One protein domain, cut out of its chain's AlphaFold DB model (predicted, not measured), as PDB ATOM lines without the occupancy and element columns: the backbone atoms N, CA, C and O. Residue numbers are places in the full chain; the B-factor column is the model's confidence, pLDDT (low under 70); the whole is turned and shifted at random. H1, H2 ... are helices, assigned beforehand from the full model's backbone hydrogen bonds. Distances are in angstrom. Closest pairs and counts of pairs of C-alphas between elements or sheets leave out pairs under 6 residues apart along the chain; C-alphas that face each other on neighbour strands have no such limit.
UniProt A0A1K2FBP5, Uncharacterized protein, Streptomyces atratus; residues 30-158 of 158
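This is residues 30 to 158 of the 158 residues of an uncharacterized protein of Streptomyces atratus (UniProt A0A1K2FBP5). Five helices, H1 to H5, make an up-and-down bundle, each running against the one before it, with H3 at the core between H1 and H2 on one side and H4 and H5 on the other. The longest helix, H6, slants across the end of the bundle where H3 finishes, and also packs on H5. The printed part has 129 residues with six named helices in the order H1 to H6 and no named strand, an all-helix class. It is compact, with a radius of gyration of the C-alphas of 14.3 A and spans of 39 by 39 by 25 A.

Start with H1, residues 30 to 48, which touches H2, residues 55 to 69, as a hairpin; their closest C-alphas, Leu 45 and Val 55, are 6.2 A apart. Next look at the hub, H3, residues 72 to 88, which touches the five other helices. It runs the same way as H1 at a shallow tilt of 6 degrees, the closest C-alphas being Val 46 and Ala 81, 5.4 A apart. H4, residues 92 to 105, runs the opposite way to H3 at 10 degrees, a shallow tilt, closest at C-alphas His 86 and Val 95, 5.0 A. H5, residues 112 to 121, and H4 form another hairpin, closest at C-alphas Cys 103 and Val 114, 6.1 A. H6, residues 137 to 156, touches H5 with residues 140 to 148 alone, at a steep tilt of 47 degrees; C-alphas Phe 119 and Arg 141, the closest, are 4.9 A apart. H6 and H1 are apart. In the six helices every O i to N i+4 pair is within hydrogen-bond range.

Find C-alpha 30 at (-42.020, 1.636, -29.652); from there H1 runs 27.3 A. H3 covers 24.6 A and H2 20.5 A. H6 runs 28.4 A, to C-alpha 156 at (-4.264, 13.828, -41.806).

The C-alphas of Gly 30 and Gly 157, the two farthest apart, are 42.4 A apart. The printed part has no cut, and residues 122 to 136 make the long link from H5 to H6. Residues 157 to 158 have pLDDT under 70.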
ATOM      1  N   GLY A  30     -43.222   2.028 -30.393       72.88
ATOM      2  CA  GLY A  30     -42.020   1.636 -29.652       72.88
ATOM      3  C   GLY A  30     -40.883   1.170 -30.568       72.88
ATOM      4  O   GLY A  30     -39.720   1.522 -30.346       72.88
ATOM      5  N   LEU A  31     -41.213   0.416 -31.622       78.81
ATOM      6  CA  LEU A  31     -40.247  -0.021 -32.632       78.81
ATOM      7  C   LEU A  31     -39.699   1.161 -33.447       78.81
ATOM      8  O   LEU A  31     -38.489   1.249 -33.639       78.81
ATOM      9  N   ASP A  32     -40.569   2.071 -33.887       78.62
ATOM     10  CA  ASP A  32     -40.228   3.250 -34.689       78.62
ATOM     11  C   ASP A  32     -39.255   4.180 -33.949       78.62
ATOM     12  O   ASP A  32     -38.203   4.554 -34.480       78.62
ATOM     13  N   LEU A  33     -39.531   4.463 -32.672       84.62
ATOM     14  CA  LEU A  33     -38.651   5.288 -31.848       84.62
ATOM     15  C   LEU A  33     -37.279   4.633 -31.646       84.62
ATOM     16  O   LEU A  33     -36.242   5.301 -31.742       84.62
ATOM     17  N   ARG A  34     -37.251   3.321 -31.382       88.56
ATOM     18  CA  ARG A  34     -35.997   2.583 -31.186       88.56
ATOM     19  C   ARG A  34     -35.182   2.514 -32.473       88.56
ATOM     20  O   ARG A  34     -33.984   2.777 -32.434       88.56
ATOM     21  N   ALA A  35     -35.819   2.238 -33.609       87.50
ATOM     22  CA  ALA A  35     -35.162   2.229 -34.912       87.50
ATOM     23  C   ALA A  35     -34.561   3.604 -35.244       87.50
ATOM     24  O   ALA A  35     -33.385   3.691 -35.592       87.50
ATOM     25  N   THR A  36     -35.324   4.681 -35.042       92.06
ATOM     26  CA  THR A  36     -34.862   6.060 -35.268       92.06
ATOM     27  C   THR A  36     -33.683   6.428 -34.361       92.06
ATOM     28  O   THR A  36     -32.719   7.068 -34.799       92.06
ATOM     29  N   THR A  37     -33.718   5.986 -33.101       94.38
ATOM     30  CA  THR A  37     -32.616   6.183 -32.147       94.38
ATOM     31  C   THR A  37     -31.346   5.479 -32.623       94.38
ATOM     32  O   THR A  37     -30.295   6.118 -32.712       94.38
ATOM     33  N   LEU A  38     -31.451   4.206 -33.024       94.88
ATOM     34  CA  LEU A  38     -30.330   3.441 -33.578       94.88
ATOM     35  C   LEU A  38     -29.775   4.109 -34.843       94.88
ATOM     36  O   LEU A  38     -28.570   4.308 -34.950       94.88
ATOM     37  N   THR A  39     -30.629   4.543 -35.778       94.44
ATOM     38  CA  THR A  39     -30.190   5.272 -36.983       94.44
ATOM     39  C   THR A  39     -29.401   6.536 -36.634       94.44
ATOM     40  O   THR A  39     -28.367   6.810 -37.244       94.44
ATOM     41  N   THR A  40     -29.842   7.288 -35.624       96.81
ATOM     42  CA  THR A  40     -29.155   8.509 -35.175       96.81
ATOM     43  C   THR A  40     -27.786   8.198 -34.564       96.81
ATOM     44  O   THR A  40     -26.813   8.906 -34.834       96.81
ATOM     45  N   GLN A  41     -27.682   7.122 -33.784       96.81
ATOM     46  CA  GLN A  41     -26.420   6.667 -33.197       96.81
ATOM     47  C   GLN A  41     -25.445   6.150 -34.268       96.81
ATOM     48  O   GLN A  41     -24.273   6.521 -34.246       96.81
ATOM     49  N   ILE A  42     -25.923   5.398 -35.266       96.38
ATOM     50  CA  ILE A  42     -25.113   4.970 -36.422       96.38
ATOM     51  C   ILE A  42     -24.583   6.193 -37.182       96.38
ATOM     52  O   ILE A  42     -23.402   6.262 -37.519       96.38
ATOM     53  N   ALA A  43     -25.426   7.201 -37.419       96.31
ATOM     54  CA  ALA A  43     -24.995   8.434 -38.074       96.31
ATOM     55  C   ALA A  43     -23.907   9.170 -37.271       96.31
ATOM     56  O   ALA A  43     -23.008   9.771 -37.863       96.31
ATOM     57  N   ALA A  44     -23.954   9.106 -35.936       96.06
ATOM     58  CA  ALA A  44     -22.887   9.623 -35.083       96.06
ATOM     59  C   ALA A  44     -21.582   8.820 -35.242       96.06
ATOM     60  O   ALA A  44     -20.527   9.435 -35.379       96.06
ATOM     61  N   LEU A  45     -21.637   7.484 -35.339       95.62
ATOM     62  CA  LEU A  45     -20.451   6.662 -35.633       95.62
ATOM     63  C   LEU A  45     -19.802   7.056 -36.962       95.62
ATOM     64  O   LEU A  45     -18.597   7.292 -37.017       95.62
ATOM     65  N   VAL A  46     -20.598   7.198 -38.026       95.12
ATOM     66  CA  VAL A  46     -20.098   7.626 -39.343       95.12
ATOM     67  C   VAL A  46     -19.513   9.039 -39.275       95.12
ATOM     68  O   VAL A  46     -18.473   9.313 -39.879       95.12
ATOM     69  N   ARG A  47     -20.140   9.946 -38.514       93.38
ATOM     70  CA  ARG A  47     -19.626  11.306 -38.298       93.38
ATOM     71  C   ARG A  47     -18.294  11.310 -37.563       93.38
ATOM     72  O   ARG A  47     -17.487  12.184 -37.865       93.38
ATOM     73  N   ASP A  48     -18.057  10.384 -36.646       93.75
ATOM     74  CA  ASP A  48     -16.845  10.344 -35.822       93.75
ATOM     75  C   ASP A  48     -15.768   9.402 -36.390       93.75
ATOM     76  O   ASP A  48     -14.622   9.381 -35.925       93.75
ATOM     77  N   ALA A  49     -16.102   8.669 -37.454       93.00
ATOM     78  CA  ALA A  49     -15.213   7.770 -38.169       93.00
ATOM     79  C   ALA A  49     -13.866   8.432 -38.509       93.00
ATOM     80  O   ALA A  49     -13.793   9.584 -38.964       93.00
ATOM     81  N   GLY A  50     -12.797   7.679 -38.245       88.62
ATOM     82  CA  GLY A  50     -11.411   8.117 -38.333       88.62
ATOM     83  C   GLY A  50     -10.915   9.044 -37.223       88.62
ATOM     84  O   GLY A  50      -9.719   9.254 -37.163       88.62
ATOM     85  N   THR A  51     -11.766   9.609 -36.358       87.25
ATOM     86  CA  THR A  51     -11.339  10.688 -35.436       87.25
ATOM     87  C   THR A  51     -11.299  10.294 -33.965       87.25
ATOM     88  O   THR A  51     -10.427  10.747 -33.229       87.25
ATOM     89  N   THR A  52     -12.221   9.447 -33.520       84.56
ATOM     90  CA  THR A  52     -12.352   9.048 -32.113       84.56
ATOM     91  C   THR A  52     -11.976   7.583 -31.931       84.56
ATOM     92  O   THR A  52     -12.316   6.745 -32.763       84.56
ATOM     93  N   ARG A  53     -11.299   7.250 -30.827       83.75
ATOM     94  CA  ARG A  53     -10.810   5.883 -30.562       83.75
ATOM     95  C   ARG A  53     -11.886   4.909 -30.074       83.75
ATOM     96  O   ARG A  53     -11.655   3.712 -30.078       83.75
ATOM     97  N   ASP A  54     -13.039   5.414 -29.657       91.62
ATOM     98  CA  ASP A  54     -14.128   4.653 -29.037       91.62
ATOM     99  C   ASP A  54     -15.199   4.177 -30.039       91.62
ATOM    100  O   ASP A  54     -16.267   3.734 -29.627       91.62
ATOM    101  N   VAL A  55     -14.961   4.293 -31.355       92.44
ATOM    102  CA  VAL A  55     -15.940   3.874 -32.379       92.44
ATOM    103  C   VAL A  55     -16.250   2.381 -32.269       92.44
ATOM    104  O   VAL A  55     -17.418   2.020 -32.311       92.44
ATOM    105  N   GLU A  56     -15.236   1.535 -32.067       92.25
ATOM    106  CA  GLU A  56     -15.416   0.082 -31.912       92.25
ATOM    107  C   GLU A  56     -16.233  -0.263 -30.648       92.25
ATOM    108  O   GLU A  56     -17.103  -1.133 -30.671       92.25
ATOM    109  N   ASP A  57     -16.008   0.449 -29.537       94.06
ATOM    110  CA  ASP A  57     -16.766   0.233 -28.300       94.06
ATOM    111  C   ASP A  57     -18.225   0.669 -28.437       94.06
ATOM    112  O   ASP A  57     -19.132  -0.052 -28.012       94.06
ATOM    113  N   ARG A  58     -18.463   1.831 -29.056       95.06
ATOM    114  CA  ARG A  58     -19.818   2.324 -29.323       95.06
ATOM    115  C   ARG A  58     -20.559   1.433 -30.316       95.06
ATOM    116  O   ARG A  58     -21.738   1.175 -30.099       95.06
ATOM    117  N   ASP A  59     -19.882   0.929 -31.345       95.75
ATOM    118  CA  ASP A  59     -20.435  -0.061 -32.270       95.75
ATOM    119  C   ASP A  59     -20.848  -1.345 -31.543       95.75
ATOM    120  O   ASP A  59     -21.977  -1.795 -31.689       95.75
ATOM    121  N   ARG A  60     -20.002  -1.888 -30.662       94.88
ATOM    122  CA  ARG A  60     -20.341  -3.092 -29.889       94.88
ATOM    123  C   ARG A  60     -21.584  -2.906 -29.013       94.88
ATOM    124  O   ARG A  60     -22.425  -3.809 -28.928       94.88
ATOM    125  N   VAL A  61     -21.706  -1.752 -28.355       95.25
ATOM    126  CA  VAL A  61     -22.908  -1.401 -27.578       95.25
ATOM    127  C   VAL A  61     -24.120  -1.336 -28.508       95.25
ATOM    128  O   VAL A  61     -25.124  -2.000 -28.259       95.25
ATOM    129  N   LEU A  62     -23.991  -0.623 -29.626       94.88
ATOM    130  CA  LEU A  62     -25.052  -0.427 -30.608       94.88
ATOM    131  C   LEU A  62     -25.514  -1.737 -31.260       94.88
ATOM    132  O   LEU A  62     -26.712  -1.978 -31.400       94.88
ATOM    133  N   GLY A  63     -24.579  -2.622 -31.600       92.94
ATOM    134  CA  GLY A  63     -24.844  -3.948 -32.145       92.94
ATOM    135  C   GLY A  63     -25.581  -4.841 -31.148       92.94
ATOM    136  O   GLY A  63     -26.489  -5.575 -31.541       92.94
ATOM    137  N   THR A  64     -25.264  -4.728 -29.854       93.81
ATOM    138  CA  THR A  64     -25.999  -5.416 -28.782       93.81
ATOM    139  C   THR A  64     -27.414  -4.854 -28.644       93.81
ATOM    140  O   THR A  64     -28.381  -5.613 -28.579       93.81
ATOM    141  N   GLU A  65     -27.569  -3.529 -28.651       93.25
ATOM    142  CA  GLU A  65     -28.881  -2.880 -28.571       93.25
ATOM    143  C   GLU A  65     -29.778  -3.231 -29.761       93.25
ATOM    144  O   GLU A  65     -30.970  -3.493 -29.567       93.25
ATOM    145  N   ALA A  66     -29.211  -3.273 -30.967       92.19
ATOM    146  CA  ALA A  66     -29.896  -3.665 -32.190       92.19
ATOM    147  C   ALA A  66     -30.256  -5.162 -32.196       92.19
ATOM    148  O   ALA A  66     -31.373  -5.505 -32.585       92.19
ATOM    149  N   ALA A  67     -29.380  -6.038 -31.682       91.31
ATOM    150  CA  ALA A  67     -29.678  -7.462 -31.496       91.31
ATOM    151  C   ALA A  67     -30.869  -7.671 -30.549       91.31
ATOM    152  O   ALA A  67     -31.815  -8.381 -30.881       91.31
ATOM    153  N   VAL A  68     -30.859  -6.999 -29.391       91.38
ATOM    154  CA  VAL A  68     -31.958  -7.047 -28.410       91.38
ATOM    155  C   VAL A  68     -33.254  -6.480 -28.996       91.38
ATOM    156  O   VAL A  68     -34.342  -6.908 -28.622       91.38
ATOM    157  N   ALA A  69     -33.157  -5.514 -29.911       89.44
ATOM    158  CA  ALA A  69     -34.304  -4.965 -30.630       89.44
ATOM    159  C   ALA A  69     -34.817  -5.872 -31.763       89.44
ATOM    160  O   ALA A  69     -35.894  -5.611 -32.291       89.44
ATOM    161  N   GLY A  70     -34.043  -6.882 -32.179       90.31
ATOM    162  CA  GLY A  70     -34.315  -7.671 -33.381       90.31
ATOM    163  C   GLY A  70     -34.146  -6.889 -34.693       90.31
ATOM    164  O   GLY A  70     -34.688  -7.296 -35.719       90.31
ATOM    165  N   ILE A  71     -33.420  -5.765 -34.687       91.50
ATOM    166  CA  ILE A  71     -33.254  -4.886 -35.856       91.50
ATOM    167  C   ILE A  71     -31.924  -5.215 -36.545       91.50
ATOM    168  O   ILE A  71     -30.918  -4.526 -36.377       91.50
ATOM    169  N   VAL A  72     -31.930  -6.278 -37.353       91.75
ATOM    170  CA  VAL A  72     -30.736  -6.773 -38.067       91.75
ATOM    171  C   VAL A  72     -30.117  -5.703 -38.969       91.75
ATOM    172  O   VAL A  72     -28.900  -5.548 -39.010       91.75
ATOM    173  N   SER A  73     -30.942  -4.904 -39.650       91.62
ATOM    174  CA  SER A  73     -30.458  -3.820 -40.514       91.62
ATOM    175  C   SER A  73     -29.618  -2.787 -39.759       91.62
ATOM    176  O   SER A  73     -28.652  -2.271 -40.315       91.62
ATOM    177  N   ALA A  74     -29.931  -2.512 -38.489       94.38
ATOM    178  CA  ALA A  74     -29.146  -1.602 -37.662       94.38
ATOM    179  C   ALA A  74     -27.790  -2.212 -37.275       94.38
ATOM    180  O   ALA A  74     -26.796  -1.496 -37.298       94.38
ATOM    181  N   GLN A  75     -27.724  -3.523 -37.003       95.00
ATOM    182  CA  GLN A  75     -26.452  -4.220 -36.751       95.00
ATOM    183  C   GLN A  75     -25.531  -4.152 -37.973       95.00
ATOM    184  O   GLN A  75     -24.366  -3.788 -37.862       95.00
ATOM    185  N   VAL A  76     -26.082  -4.440 -39.156       96.38
ATOM    186  CA  VAL A  76     -25.344  -4.405 -40.426       96.38
ATOM    187  C   VAL A  76     -24.825  -2.996 -40.730       96.38
ATOM    188  O   VAL A  76     -23.675  -2.821 -41.125       96.38
ATOM    189  N   MET A  77     -25.653  -1.973 -40.515       96.25
ATOM    190  CA  MET A  77     -25.271  -0.575 -40.727       96.25
ATOM    191  C   MET A  77     -24.233  -0.071 -39.714       96.25
ATOM    192  O   MET A  77     -23.401   0.765 -40.070       96.25
ATOM    193  N   ALA A  78     -24.268  -0.566 -38.475       96.06
ATOM    194  CA  ALA A  78     -23.268  -0.257 -37.459       96.06
ATOM    195  C   ALA A  78     -21.895  -0.850 -37.839       96.06
ATOM    196  O   ALA A  78     -20.925  -0.099 -37.968       96.06
ATOM    197  N   GLU A  79     -21.837  -2.135 -38.208       97.50
ATOM    198  CA  GLU A  79     -20.587  -2.768 -38.659       97.50
ATOM    199  C   GLU A  79     -20.057  -2.116 -39.956       97.50
ATOM    200  O   GLU A  79     -18.853  -1.913 -40.117       97.50
ATOM    201  N   LEU A  80     -20.935  -1.673 -40.867       97.81
ATOM    202  CA  LEU A  80     -20.520  -0.876 -42.028       97.81
ATOM    203  C   LEU A  80     -19.843   0.448 -41.620       97.81
ATOM    204  O   LEU A  80     -18.875   0.870 -42.261       97.81
ATOM    205  N   ALA A  81     -20.318   1.106 -40.559       97.25
ATOM    206  CA  ALA A  81     -19.682   2.309 -40.025       97.25
ATOM    207  C   ALA A  81     -18.283   2.008 -39.455       97.25
ATOM    208  O   ALA A  81     -17.375   2.830 -39.611       97.25
ATOM    209  N   VAL A  82     -18.072   0.820 -38.876       97.62
ATOM    210  CA  VAL A  82     -16.746   0.337 -38.448       97.62
ATOM    211  C   VAL A  82     -15.826   0.103 -39.646       97.62
ATOM    212  O   VAL A  82     -14.687   0.583 -39.644       97.62
ATOM    213  N   CYS A  83     -16.317  -0.533 -40.716       97.94
ATOM    214  CA  CYS A  83     -15.575  -0.654 -41.976       97.94
ATOM    215  C   CYS A  83     -15.134   0.723 -42.495       97.94
ATOM    216  O   CYS A  83     -13.964   0.922 -42.826       97.94
ATOM    217  N   PHE A  84     -16.043   1.706 -42.507       97.81
ATOM    218  CA  PHE A  84     -15.716   3.078 -42.900       97.81
ATOM    219  C   PHE A  84     -14.657   3.702 -41.978       97.81
ATOM    220  O   PHE A  84     -13.681   4.275 -42.456       97.81
ATOM    221  N   HIS A  85     -14.790   3.553 -40.659       97.00
ATOM    222  CA  HIS A  85     -13.832   4.060 -39.674       97.00
ATOM    223  C   HIS A  85     -12.410   3.510 -39.872       97.00
ATOM    224  O   HIS A  85     -11.446   4.279 -39.789       97.00
ATOM    225  N   HIS A  86     -12.259   2.218 -40.166       97.12
ATOM    226  CA  HIS A  86     -10.948   1.620 -40.437       97.12
ATOM    227  C   HIS A  86     -10.403   1.979 -41.817       97.12
ATOM    228  O   HIS A  86      -9.212   2.264 -41.940       97.12
ATOM    229  N   ALA A  87     -11.265   2.069 -42.834       97.12
ATOM    230  CA  ALA A  87     -10.874   2.569 -44.148       97.12
ATOM    231  C   ALA A  87     -10.326   4.006 -44.055       97.12
ATOM    232  O   ALA A  87      -9.294   4.322 -44.643       97.12
ATOM    233  N   VAL A  88     -10.952   4.868 -43.248       96.69
ATOM    234  CA  VAL A  88     -10.486   6.245 -43.009       96.69
ATOM    235  C   VAL A  88      -9.170   6.292 -42.228       96.69
ATOM    236  O   VAL A  88      -8.346   7.160 -42.489       96.69
ATOM    237  N   GLN A  89      -8.920   5.358 -41.311       94.94
ATOM    238  CA  GLN A  89      -7.609   5.238 -40.653       94.94
ATOM    239  C   GLN A  89      -6.528   4.630 -41.547       94.94
ATOM    240  O   GLN A  89      -5.367   4.586 -41.147       94.94
ATOM    241  N   ASN A  90      -6.897   4.162 -42.743       94.19
ATOM    242  CA  ASN A  90      -6.025   3.390 -43.619       94.19
ATOM    243  C   ASN A  90      -5.469   2.121 -42.932       94.19
ATOM    244  O   ASN A  90      -4.355   1.682 -43.214       94.19
ATOM    245  N   ASP A  91      -6.250   1.535 -42.015       94.56
ATOM    246  CA  ASP A  91      -5.908   0.297 -41.311       94.56
ATOM    247  C   ASP A  91      -6.504  -0.904 -42.057       94.56
ATOM    248  O   ASP A  91      -7.638  -1.333 -41.819       94.56
ATOM    249  N   HIS A  92      -5.721  -1.441 -42.993       93.12
ATOM    250  CA  HIS A  92      -6.129  -2.569 -43.831       93.12
ATOM    251  C   HIS A  92      -6.385  -3.862 -43.033       93.12
ATOM    252  O   HIS A  92      -7.218  -4.676 -43.427       93.12
ATOM    253  N   GLY A  93      -5.702  -4.066 -41.903       95.56
ATOM    254  CA  GLY A  93      -5.907  -5.259 -41.078       95.56
ATOM    255  C   GLY A  93      -7.262  -5.220 -40.376       95.56
ATOM    256  O   GLY A  93      -8.032  -6.188 -40.419       95.56
ATOM    257  N   LYS A  94      -7.591  -4.070 -39.782       96.00
ATOM    258  CA  LYS A  94      -8.873  -3.891 -39.102       96.00
ATOM    259  C   LYS A  94     -10.052  -3.810 -40.067       96.00
ATOM    260  O   LYS A  94     -11.089  -4.399 -39.772       96.00
ATOM    261  N   VAL A  95      -9.905  -3.158 -41.226       96.50
ATOM    262  CA  VAL A  95     -11.001  -3.093 -42.210       96.50
ATOM    263  C   VAL A  95     -11.347  -4.480 -42.755       96.50
ATOM    264  O   VAL A  95     -12.524  -4.808 -42.836       96.50
ATOM    265  N   ASN A  96     -10.356  -5.334 -43.027       96.06
ATOM    266  CA  ASN A  96     -10.608  -6.701 -43.488       96.06
ATOM    267  C   ASN A  96     -11.308  -7.541 -42.414       96.06
ATOM    268  O   ASN A  96     -12.236  -8.284 -42.719       96.06
ATOM    269  N   THR A  97     -10.913  -7.371 -41.149       96.56
ATOM    270  CA  THR A  97     -11.581  -8.037 -40.020       96.56
ATOM    271  C   THR A  97     -13.047  -7.603 -39.903       96.56
ATOM    272  O   THR A  97     -13.924  -8.445 -39.717       96.56
ATOM    273  N   ALA A  98     -13.327  -6.304 -40.049       96.56
ATOM    274  CA  ALA A  98     -14.689  -5.772 -40.037       96.56
ATOM    275  C   ALA A  98     -15.514  -6.257 -41.242       96.56
ATOM    276  O   ALA A  98     -16.661  -6.662 -41.080       96.56
ATOM    277  N   ILE A  99     -14.915  -6.334 -42.436       96.44
ATOM    278  CA  ILE A  99     -15.553  -6.909 -43.632       96.44
ATOM    279  C   ILE A  99     -15.923  -8.380 -43.405       96.44
ATOM    280  O   ILE A  99     -17.015  -8.790 -43.793       96.44
ATOM    281  N   SER A 100     -15.067  -9.177 -42.755       95.50
ATOM    282  CA  SER A 100     -15.399 -10.568 -42.418       95.50
ATOM    283  C   SER A 100     -16.597 -10.662 -41.471       95.50
ATOM    284  O   SER A 100     -17.512 -11.440 -41.733       95.50
ATOM    285  N   ARG A 101     -16.645  -9.831 -40.420       94.94
ATOM    286  CA  ARG A 101     -17.807  -9.776 -39.511       94.94
ATOM    287  C   ARG A 101     -19.076  -9.324 -40.228       94.94
ATOM    288  O   ARG A 101     -20.136  -9.909 -40.025       94.94
ATOM    289  N   LEU A 102     -18.962  -8.324 -41.099       95.62
ATOM    290  CA  LEU A 102     -20.070  -7.847 -41.920       95.62
ATOM    291  C   LEU A 102     -20.595  -8.959 -42.833       95.62
ATOM    292  O   LEU A 102     -21.801  -9.163 -42.893       95.62
ATOM    293  N   CYS A 103     -19.705  -9.723 -43.472       94.44
ATOM    294  CA  CYS A 103     -20.070 -10.874 -44.297       94.44
ATOM    295  C   CYS A 103     -20.869 -11.919 -43.503       94.44
ATOM    296  O   CYS A 103     -21.909 -12.388 -43.972       94.44
ATOM    297  N   ASP A 104     -20.445 -12.224 -42.272       93.06
ATOM    298  CA  ASP A 104     -21.178 -13.131 -41.386       93.06
ATOM    299  C   ASP A 104     -22.569 -12.600 -41.011       93.06
ATOM    300  O   ASP A 104     -23.532 -13.371 -41.000       93.06
ATOM    301  N   LEU A 105     -22.704 -11.291 -40.768       92.81
ATOM    302  CA  LEU A 105     -23.995 -10.649 -40.488       92.81
ATOM    303  C   LEU A 105     -24.930 -10.628 -41.706       92.81
ATOM    304  O   LEU A 105     -26.150 -10.634 -41.540       92.81
ATOM    305  N   THR A 106     -24.381 -10.597 -42.923       93.19
ATOM    306  CA  THR A 106     -25.153 -10.426 -44.165       93.19
ATOM    307  C   THR A 106     -25.360 -11.708 -44.969       93.19
ATOM    308  O   THR A 106     -25.739 -11.642 -46.138       93.19
ATOM    309  N   ARG A 107     -25.110 -12.882 -44.376       83.69
ATOM    310  CA  ARG A 107     -25.134 -14.172 -45.089       83.69
ATOM    311  C   ARG A 107     -26.434 -14.428 -45.860       83.69
ATOM    312  O   ARG A 107     -26.385 -14.932 -46.977       83.69
ATOM    313  N   ASP A 108     -27.569 -14.042 -45.280       80.75
ATOM    314  CA  ASP A 108     -28.892 -14.279 -45.871       80.75
ATOM    315  C   ASP A 108     -29.506 -13.024 -46.504       80.75
ATOM    316  O   ASP A 108     -30.342 -13.117 -47.399       80.75
ATOM    317  N   ASN A 109     -29.119 -11.835 -46.033       87.56
ATOM    318  CA  ASN A 109     -29.692 -10.557 -46.444       87.56
ATOM    319  C   ASN A 109     -28.630  -9.459 -46.420       87.56
ATOM    320  O   ASN A 109     -27.722  -9.479 -45.599       87.56
ATOM    321  N   TYR A 110     -28.811  -8.435 -47.253       90.62
ATOM    322  CA  TYR A 110     -27.967  -7.235 -47.274       90.62
ATOM    323  C   TYR A 110     -26.502  -7.437 -47.700       90.62
ATOM    324  O   TYR A 110     -25.659  -6.591 -47.405       90.62
ATOM    325  N   ALA A 111     -26.199  -8.499 -48.454       92.69
ATOM    326  CA  ALA A 111     -24.849  -8.779 -48.959       92.69
ATOM    327  C   ALA A 111     -24.215  -7.594 -49.727       92.69
ATOM    328  O   ALA A 111     -22.999  -7.446 -49.743       92.69
ATOM    329  N   TYR A 112     -25.018  -6.687 -50.295       93.00
ATOM    330  CA  TYR A 112     -24.529  -5.478 -50.969       93.00
ATOM    331  C   TYR A 112     -23.775  -4.503 -50.047       93.00
ATOM    332  O   TYR A 112     -23.017  -3.667 -50.538       93.00
ATOM    333  N   TYR A 113     -23.949  -4.575 -48.721       95.62
ATOM    334  CA  TYR A 113     -23.115  -3.794 -47.801       95.62
ATOM    335  C   TYR A 113     -21.678  -4.313 -47.734       95.62
ATOM    336  O   TYR A 113     -20.777  -3.511 -47.492       95.62
ATOM    337  N   VAL A 114     -21.442  -5.603 -48.006       96.12
ATOM    338  CA  VAL A 114     -20.086  -6.156 -48.153       96.12
ATOM    339  C   VAL A 114     -19.416  -5.556 -49.385       96.12
ATOM    340  O   VAL A 114     -18.297  -5.058 -49.267       96.12
ATOM    341  N   ASP A 115     -20.129  -5.482 -50.517       95.12
ATOM    342  CA  ASP A 115     -19.628  -4.814 -51.725       95.12
ATOM    343  C   ASP A 115     -19.259  -3.350 -51.424       95.12
ATOM    344  O   ASP A 115     -18.173  -2.892 -51.776       95.12
ATOM    345  N   ILE A 116     -20.126  -2.616 -50.709       96.25
ATOM    346  CA  ILE A 116     -19.852  -1.230 -50.289       96.25
ATOM    347  C   ILE A 116     -18.612  -1.158 -49.389       96.25
ATOM    348  O   ILE A 116     -17.783  -0.269 -49.572       96.25
ATOM    349  N   ALA A 117     -18.448  -2.074 -48.435       97.19
ATOM    350  CA  ALA A 117     -17.283  -2.103 -47.557       97.19
ATOM    351  C   ALA A 117     -15.982  -2.401 -48.320       97.19
ATOM    352  O   ALA A 117     -14.978  -1.716 -48.112       97.19
ATOM    353  N   GLN A 118     -16.014  -3.338 -49.266       96.31
ATOM    354  CA  GLN A 118     -14.896  -3.624 -50.167       96.31
ATOM    355  C   GLN A 118     -14.594  -2.426 -51.080       96.31
ATOM    356  O   GLN A 118     -13.426  -2.075 -51.262       96.31
ATOM    357  N   PHE A 119     -15.621  -1.720 -51.569       96.62
ATOM    358  CA  PHE A 119     -15.446  -0.455 -52.279       96.62
ATOM    359  C   PHE A 119     -14.800   0.600 -51.399       96.62
ATOM    360  O   PHE A 119     -13.892   1.259 -51.872       96.62
ATOM    361  N   MET A 120     -15.200   0.769 -50.140       97.44
ATOM    362  CA  MET A 120     -14.552   1.714 -49.224       97.44
ATOM    363  C   MET A 120     -13.084   1.354 -48.975       97.44
ATOM    364  O   MET A 120     -12.252   2.255 -48.910       97.44
ATOM    365  N   ALA A 121     -12.753   0.064 -48.884       95.81
ATOM    366  CA  ALA A 121     -11.404  -0.443 -48.620       95.81
ATOM    367  C   ALA A 121     -10.500  -0.568 -49.865       95.81
ATOM    368  O   ALA A 121      -9.339  -0.947 -49.735       95.81
ATOM    369  N   ASP A 122     -11.013  -0.268 -51.064       94.62
ATOM    370  CA  ASP A 122     -10.370  -0.542 -52.368       94.62
ATOM    371  C   ASP A 122     -10.049  -2.006 -52.657       94.62
ATOM    372  O   ASP A 122      -9.253  -2.326 -53.539       94.62
ATOM    373  N   THR A 123     -10.663  -2.921 -51.927       91.00
ATOM    374  CA  THR A 123     -10.340  -4.343 -52.034       91.00
ATOM    375  C   THR A 123     -11.142  -4.964 -53.183       91.00
ATOM    376  O   THR A 123     -12.228  -4.464 -53.498       91.00
ATOM    377  N   PRO A 124     -10.630  -5.994 -53.880       86.69
ATOM    378  CA  PRO A 124     -11.420  -6.748 -54.851       86.69
ATOM    379  C   PRO A 124     -12.723  -7.289 -54.246       86.69
ATOM    380  O   PRO A 124     -12.798  -7.543 -53.045       86.69
ATOM    381  N   LEU A 125     -13.750  -7.449 -55.085       82.19
ATOM    382  CA  LEU A 125     -14.970  -8.148 -54.684       82.19
ATOM    383  C   LEU A 125     -14.695  -9.654 -54.709       82.19
ATOM    384  O   LEU A 125     -14.545 -10.230 -55.785       82.19
ATOM    385  N   ASP A 126     -14.628 -10.285 -53.539       74.81
ATOM    386  CA  ASP A 126     -14.435 -11.741 -53.446       74.81
ATOM    387  C   ASP A 126     -15.706 -12.517 -53.829       74.81
ATOM    388  O   ASP A 126     -15.644 -13.580 -54.448       74.81
ATOM    389  N   GLN A 127     -16.878 -11.974 -53.492       74.88
ATOM    390  CA  GLN A 127     -18.179 -12.526 -53.854       74.88
ATOM    391  C   GLN A 127     -19.148 -11.377 -54.124       74.88
ATOM    392  O   GLN A 127     -19.430 -10.580 -53.239       74.88
ATOM    393  N   VAL A 128     -19.657 -11.299 -55.352       78.88
ATOM    394  CA  VAL A 128     -20.567 -10.224 -55.761       78.88
ATOM    395  C   VAL A 128     -21.964 -10.492 -55.197       78.88
ATOM    396  O   VAL A 128     -22.523 -11.566 -55.424       78.88
ATOM    397  N   SER A 129     -22.562  -9.504 -54.528       84.25
ATOM    398  CA  SER A 129     -23.890  -9.624 -53.893       84.25
ATOM    399  C   SER A 129     -25.078  -9.806 -54.854       84.25
ATOM    400  O   SER A 129     -26.213  -9.995 -54.418       84.25
ATOM    401  N   GLY A 130     -24.856  -9.689 -56.166       85.31
ATOM    402  CA  GLY A 130     -25.914  -9.649 -57.181       85.31
ATOM    403  C   GLY A 130     -26.691  -8.326 -57.231       85.31
ATOM    404  O   GLY A 130     -27.657  -8.216 -57.991       85.31
ATOM    405  N   ALA A 131     -26.295  -7.311 -56.454       88.69
ATOM    406  CA  ALA A 131     -26.924  -5.997 -56.477       88.69
ATOM    407  C   ALA A 131     -26.775  -5.304 -57.839       88.69
ATOM    408  O   ALA A 131     -25.716  -5.309 -58.467       88.69
ATOM    409  N   ARG A 132     -27.845  -4.632 -58.278       91.31
ATOM    410  CA  ARG A 132     -27.821  -3.778 -59.469       91.31
ATOM    411  C   ARG A 132     -27.657  -2.318 -59.061       91.31
ATOM    412  O   ARG A 132     -28.606  -1.688 -58.598       91.31
ATOM    413  N   TRP A 133     -26.460  -1.783 -59.270       92.00
ATOM    414  CA  TRP A 133     -26.117  -0.394 -58.959       92.00
ATOM    415  C   TRP A 133     -26.769   0.599 -59.932       92.00
ATOM    416  O   TRP A 133     -26.796   0.357 -61.138       92.00
ATOM    417  N   LEU A 134     -27.260   1.732 -59.414       89.31
ATOM    418  CA  LEU A 134     -28.003   2.739 -60.190       89.31
ATOM    419  C   LEU A 134     -27.163   3.398 -61.299       89.31
ATOM    420  O   LEU A 134     -27.641   3.544 -62.418       89.31
ATOM    421  N   ASP A 135     -25.911   3.753 -60.995       87.81
ATOM    422  CA  ASP A 135     -25.018   4.529 -61.874       87.81
ATOM    423  C   ASP A 135     -23.852   3.692 -62.449       87.81
ATOM    424  O   ASP A 135     -22.898   4.253 -62.984       87.81
ATOM    425  N   SER A 136     -23.911   2.357 -62.333       91.81
ATOM    426  CA  SER A 136     -22.818   1.364 -62.462       91.81
ATOM    427  C   SER A 136     -22.031   1.073 -61.178       91.81
ATOM    428  O   SER A 136     -21.947   1.887 -60.252       91.81
ATOM    429  N   GLU A 137     -21.435  -0.120 -61.139       92.94
ATOM    430  CA  GLU A 137     -20.565  -0.573 -60.052       92.94
ATOM    431  C   GLU A 137     -19.332   0.321 -59.916       92.94
ATOM    432  O   GLU A 137     -19.060   0.830 -58.833       92.94
ATOM    433  N   GLN A 138     -18.631   0.593 -61.023       92.50
ATOM    434  CA  GLN A 138     -17.410   1.399 -61.003       92.50
ATOM    435  C   GLN A 138     -17.671   2.816 -60.482       92.50
ATOM    436  O   GLN A 138     -16.892   3.340 -59.686       92.50
ATOM    437  N   HIS A 139     -18.775   3.442 -60.900       94.81
ATOM    438  CA  HIS A 139     -19.140   4.769 -60.407       94.81
ATOM    439  C   HIS A 139     -19.473   4.750 -58.913       94.81
ATOM    440  O   HIS A 139     -19.060   5.637 -58.166       94.81
ATOM    441  N   THR A 140     -20.170   3.706 -58.458       94.88
ATOM    442  CA  THR A 140     -20.489   3.510 -57.040       94.88
ATOM    443  C   THR A 140     -19.225   3.284 -56.210       94.88
ATOM    444  O   THR A 140     -19.043   3.955 -55.192       94.88
ATOM    445  N   ARG A 141     -18.304   2.432 -56.683       95.19
ATOM    446  CA  ARG A 141     -16.981   2.228 -56.082       95.19
ATOM    447  C   ARG A 141     -16.237   3.551 -55.951       95.19
ATOM    448  O   ARG A 141     -15.785   3.892 -54.861       95.19
ATOM    449  N   ASN A 142     -16.153   4.319 -57.037       96.19
ATOM    450  CA  ASN A 142     -15.446   5.599 -57.053       96.19
ATOM    451  C   ASN A 142     -16.049   6.605 -56.066       96.19
ATOM    452  O   ASN A 142     -15.301   7.317 -55.399       96.19
ATOM    453  N   ARG A 143     -17.381   6.655 -55.927       96.25
ATOM    454  CA  ARG A 143     -18.039   7.518 -54.930       96.25
ATOM    455  C   ARG A 143     -17.670   7.124 -53.501       96.25
ATOM    456  O   ARG A 143     -17.277   7.993 -52.726       96.25
ATOM    457  N   TRP A 144     -17.754   5.839 -53.157       96.62
ATOM    458  CA  TRP A 144     -17.398   5.360 -51.816       96.62
ATOM    459  C   TRP A 144     -15.917   5.568 -51.499       96.62
ATOM    460  O   TRP A 144     -15.595   6.099 -50.437       96.62
ATOM    461  N   ARG A 145     -15.020   5.256 -52.443       96.56
ATOM    462  CA  ARG A 145     -13.589   5.578 -52.319       96.56
ATOM    463  C   ARG A 145     -13.359   7.072 -52.134       96.56
ATOM    464  O   ARG A 145     -12.630   7.463 -51.231       96.56
ATOM    465  N   GLY A 146     -14.026   7.910 -52.927       96.94
ATOM    466  CA  GLY A 146     -13.933   9.364 -52.822       96.94
ATOM    467  C   GLY A 146     -14.299   9.889 -51.431       96.94
ATOM    468  O   GLY A 146     -13.603  10.760 -50.913       96.94
ATOM    469  N   LEU A 147     -15.332   9.328 -50.792       95.69
ATOM    470  CA  LEU A 147     -15.706   9.679 -49.417       95.69
ATOM    471  C   LEU A 147     -14.619   9.306 -48.404       95.69
ATOM    472  O   LEU A 147     -14.276  10.132 -47.556       95.69
ATOM    473  N   VAL A 148     -14.053   8.098 -48.503       97.06
ATOM    474  CA  VAL A 148     -12.953   7.659 -47.629       97.06
ATOM    475  C   VAL A 148     -11.741   8.568 -47.808       97.06
ATOM    476  O   VAL A 148     -11.243   9.106 -46.823       97.06
ATOM    477  N   THR A 149     -11.307   8.811 -49.044       96.25
ATOM    478  CA  THR A 149     -10.139   9.652 -49.342       96.25
ATOM    479  C   THR A 149     -10.342  11.095 -48.885       96.25
ATOM    480  O   THR A 149      -9.451  11.688 -48.276       96.25
ATOM    481  N   ALA A 150     -11.527  11.671 -49.116       94.69
ATOM    482  CA  ALA A 150     -11.845  13.007 -48.623       94.69
ATOM    483  C   ALA A 150     -11.749  13.056 -47.094       94.69
ATOM    484  O   ALA A 150     -11.181  13.990 -46.530       94.69
ATOM    485  N   ARG A 151     -12.261  12.038 -46.402       93.06
ATOM    486  CA  ARG A 151     -12.214  11.959 -44.943       93.06
ATOM    487  C   ARG A 151     -10.793  11.741 -44.409       93.06
ATOM    488  O   ARG A 151     -10.423  12.395 -43.438       93.06
ATOM    489  N   GLN A 152      -9.993  10.903 -45.065       93.25
ATOM    490  CA  GLN A 152      -8.565  10.719 -44.783       93.25
ATOM    491  C   GLN A 152      -7.811  12.049 -44.858       93.25
ATOM    492  O   GLN A 152      -7.066  12.377 -43.941       93.25
ATOM    493  N   ALA A 153      -8.053  12.858 -45.894       91.50
ATOM    494  CA  ALA A 153      -7.417  14.168 -46.034       91.50
ATOM    495  C   ALA A 153      -7.760  15.120 -44.871       91.50
ATOM    496  O   ALA A 153      -6.883  15.816 -44.365       91.50
ATOM    497  N   HIS A 154      -9.012  15.114 -44.395       86.62
ATOM    498  CA  HIS A 154      -9.413  15.890 -43.214       86.62
ATOM    499  C   HIS A 154      -8.791  15.366 -41.911       86.62
ATOM    500  O   HIS A 154      -8.554  16.153 -40.997       86.62
ATOM    501  N   HIS A 155      -8.567  14.054 -41.808       79.50
ATOM    502  CA  HIS A 155      -7.930  13.428 -40.651       79.50
ATOM    503  C   HIS A 155      -6.426  13.729 -40.600       79.50
ATOM    504  O   HIS A 155      -5.936  14.158 -39.564       79.50
ATOM    505  N   SER A 156      -5.711  13.578 -41.718       77.81
ATOM    506  CA  SER A 156      -4.264  13.828 -41.806       77.81
ATOM    507  C   SER A 156      -3.876  15.309 -41.697       77.81
ATOM    508  O   SER A 156      -2.701  15.617 -41.530       77.81
ATOM    509  N   GLY A 157      -4.838  16.225 -41.846       69.12
ATOM    510  CA  GLY A 157      -4.636  17.672 -41.724       69.12
ATOM    511  C   GLY A 157      -4.840  18.250 -40.315       69.12
ATOM    512  O   GLY A 157      -4.787  19.472 -40.176       69.12
ATOM    513  N   ARG A 158      -5.116  17.422 -39.298       58.19
ATOM    514  CA  ARG A 158      -5.173  17.812 -37.875       58.19
ATOM    515  C   ARG A 158      -3.965  17.281 -37.121       58.19
ATOM    516  O   ARG A 158      -3.581  17.961 -36.146       58.19
TER     517      ARG A 158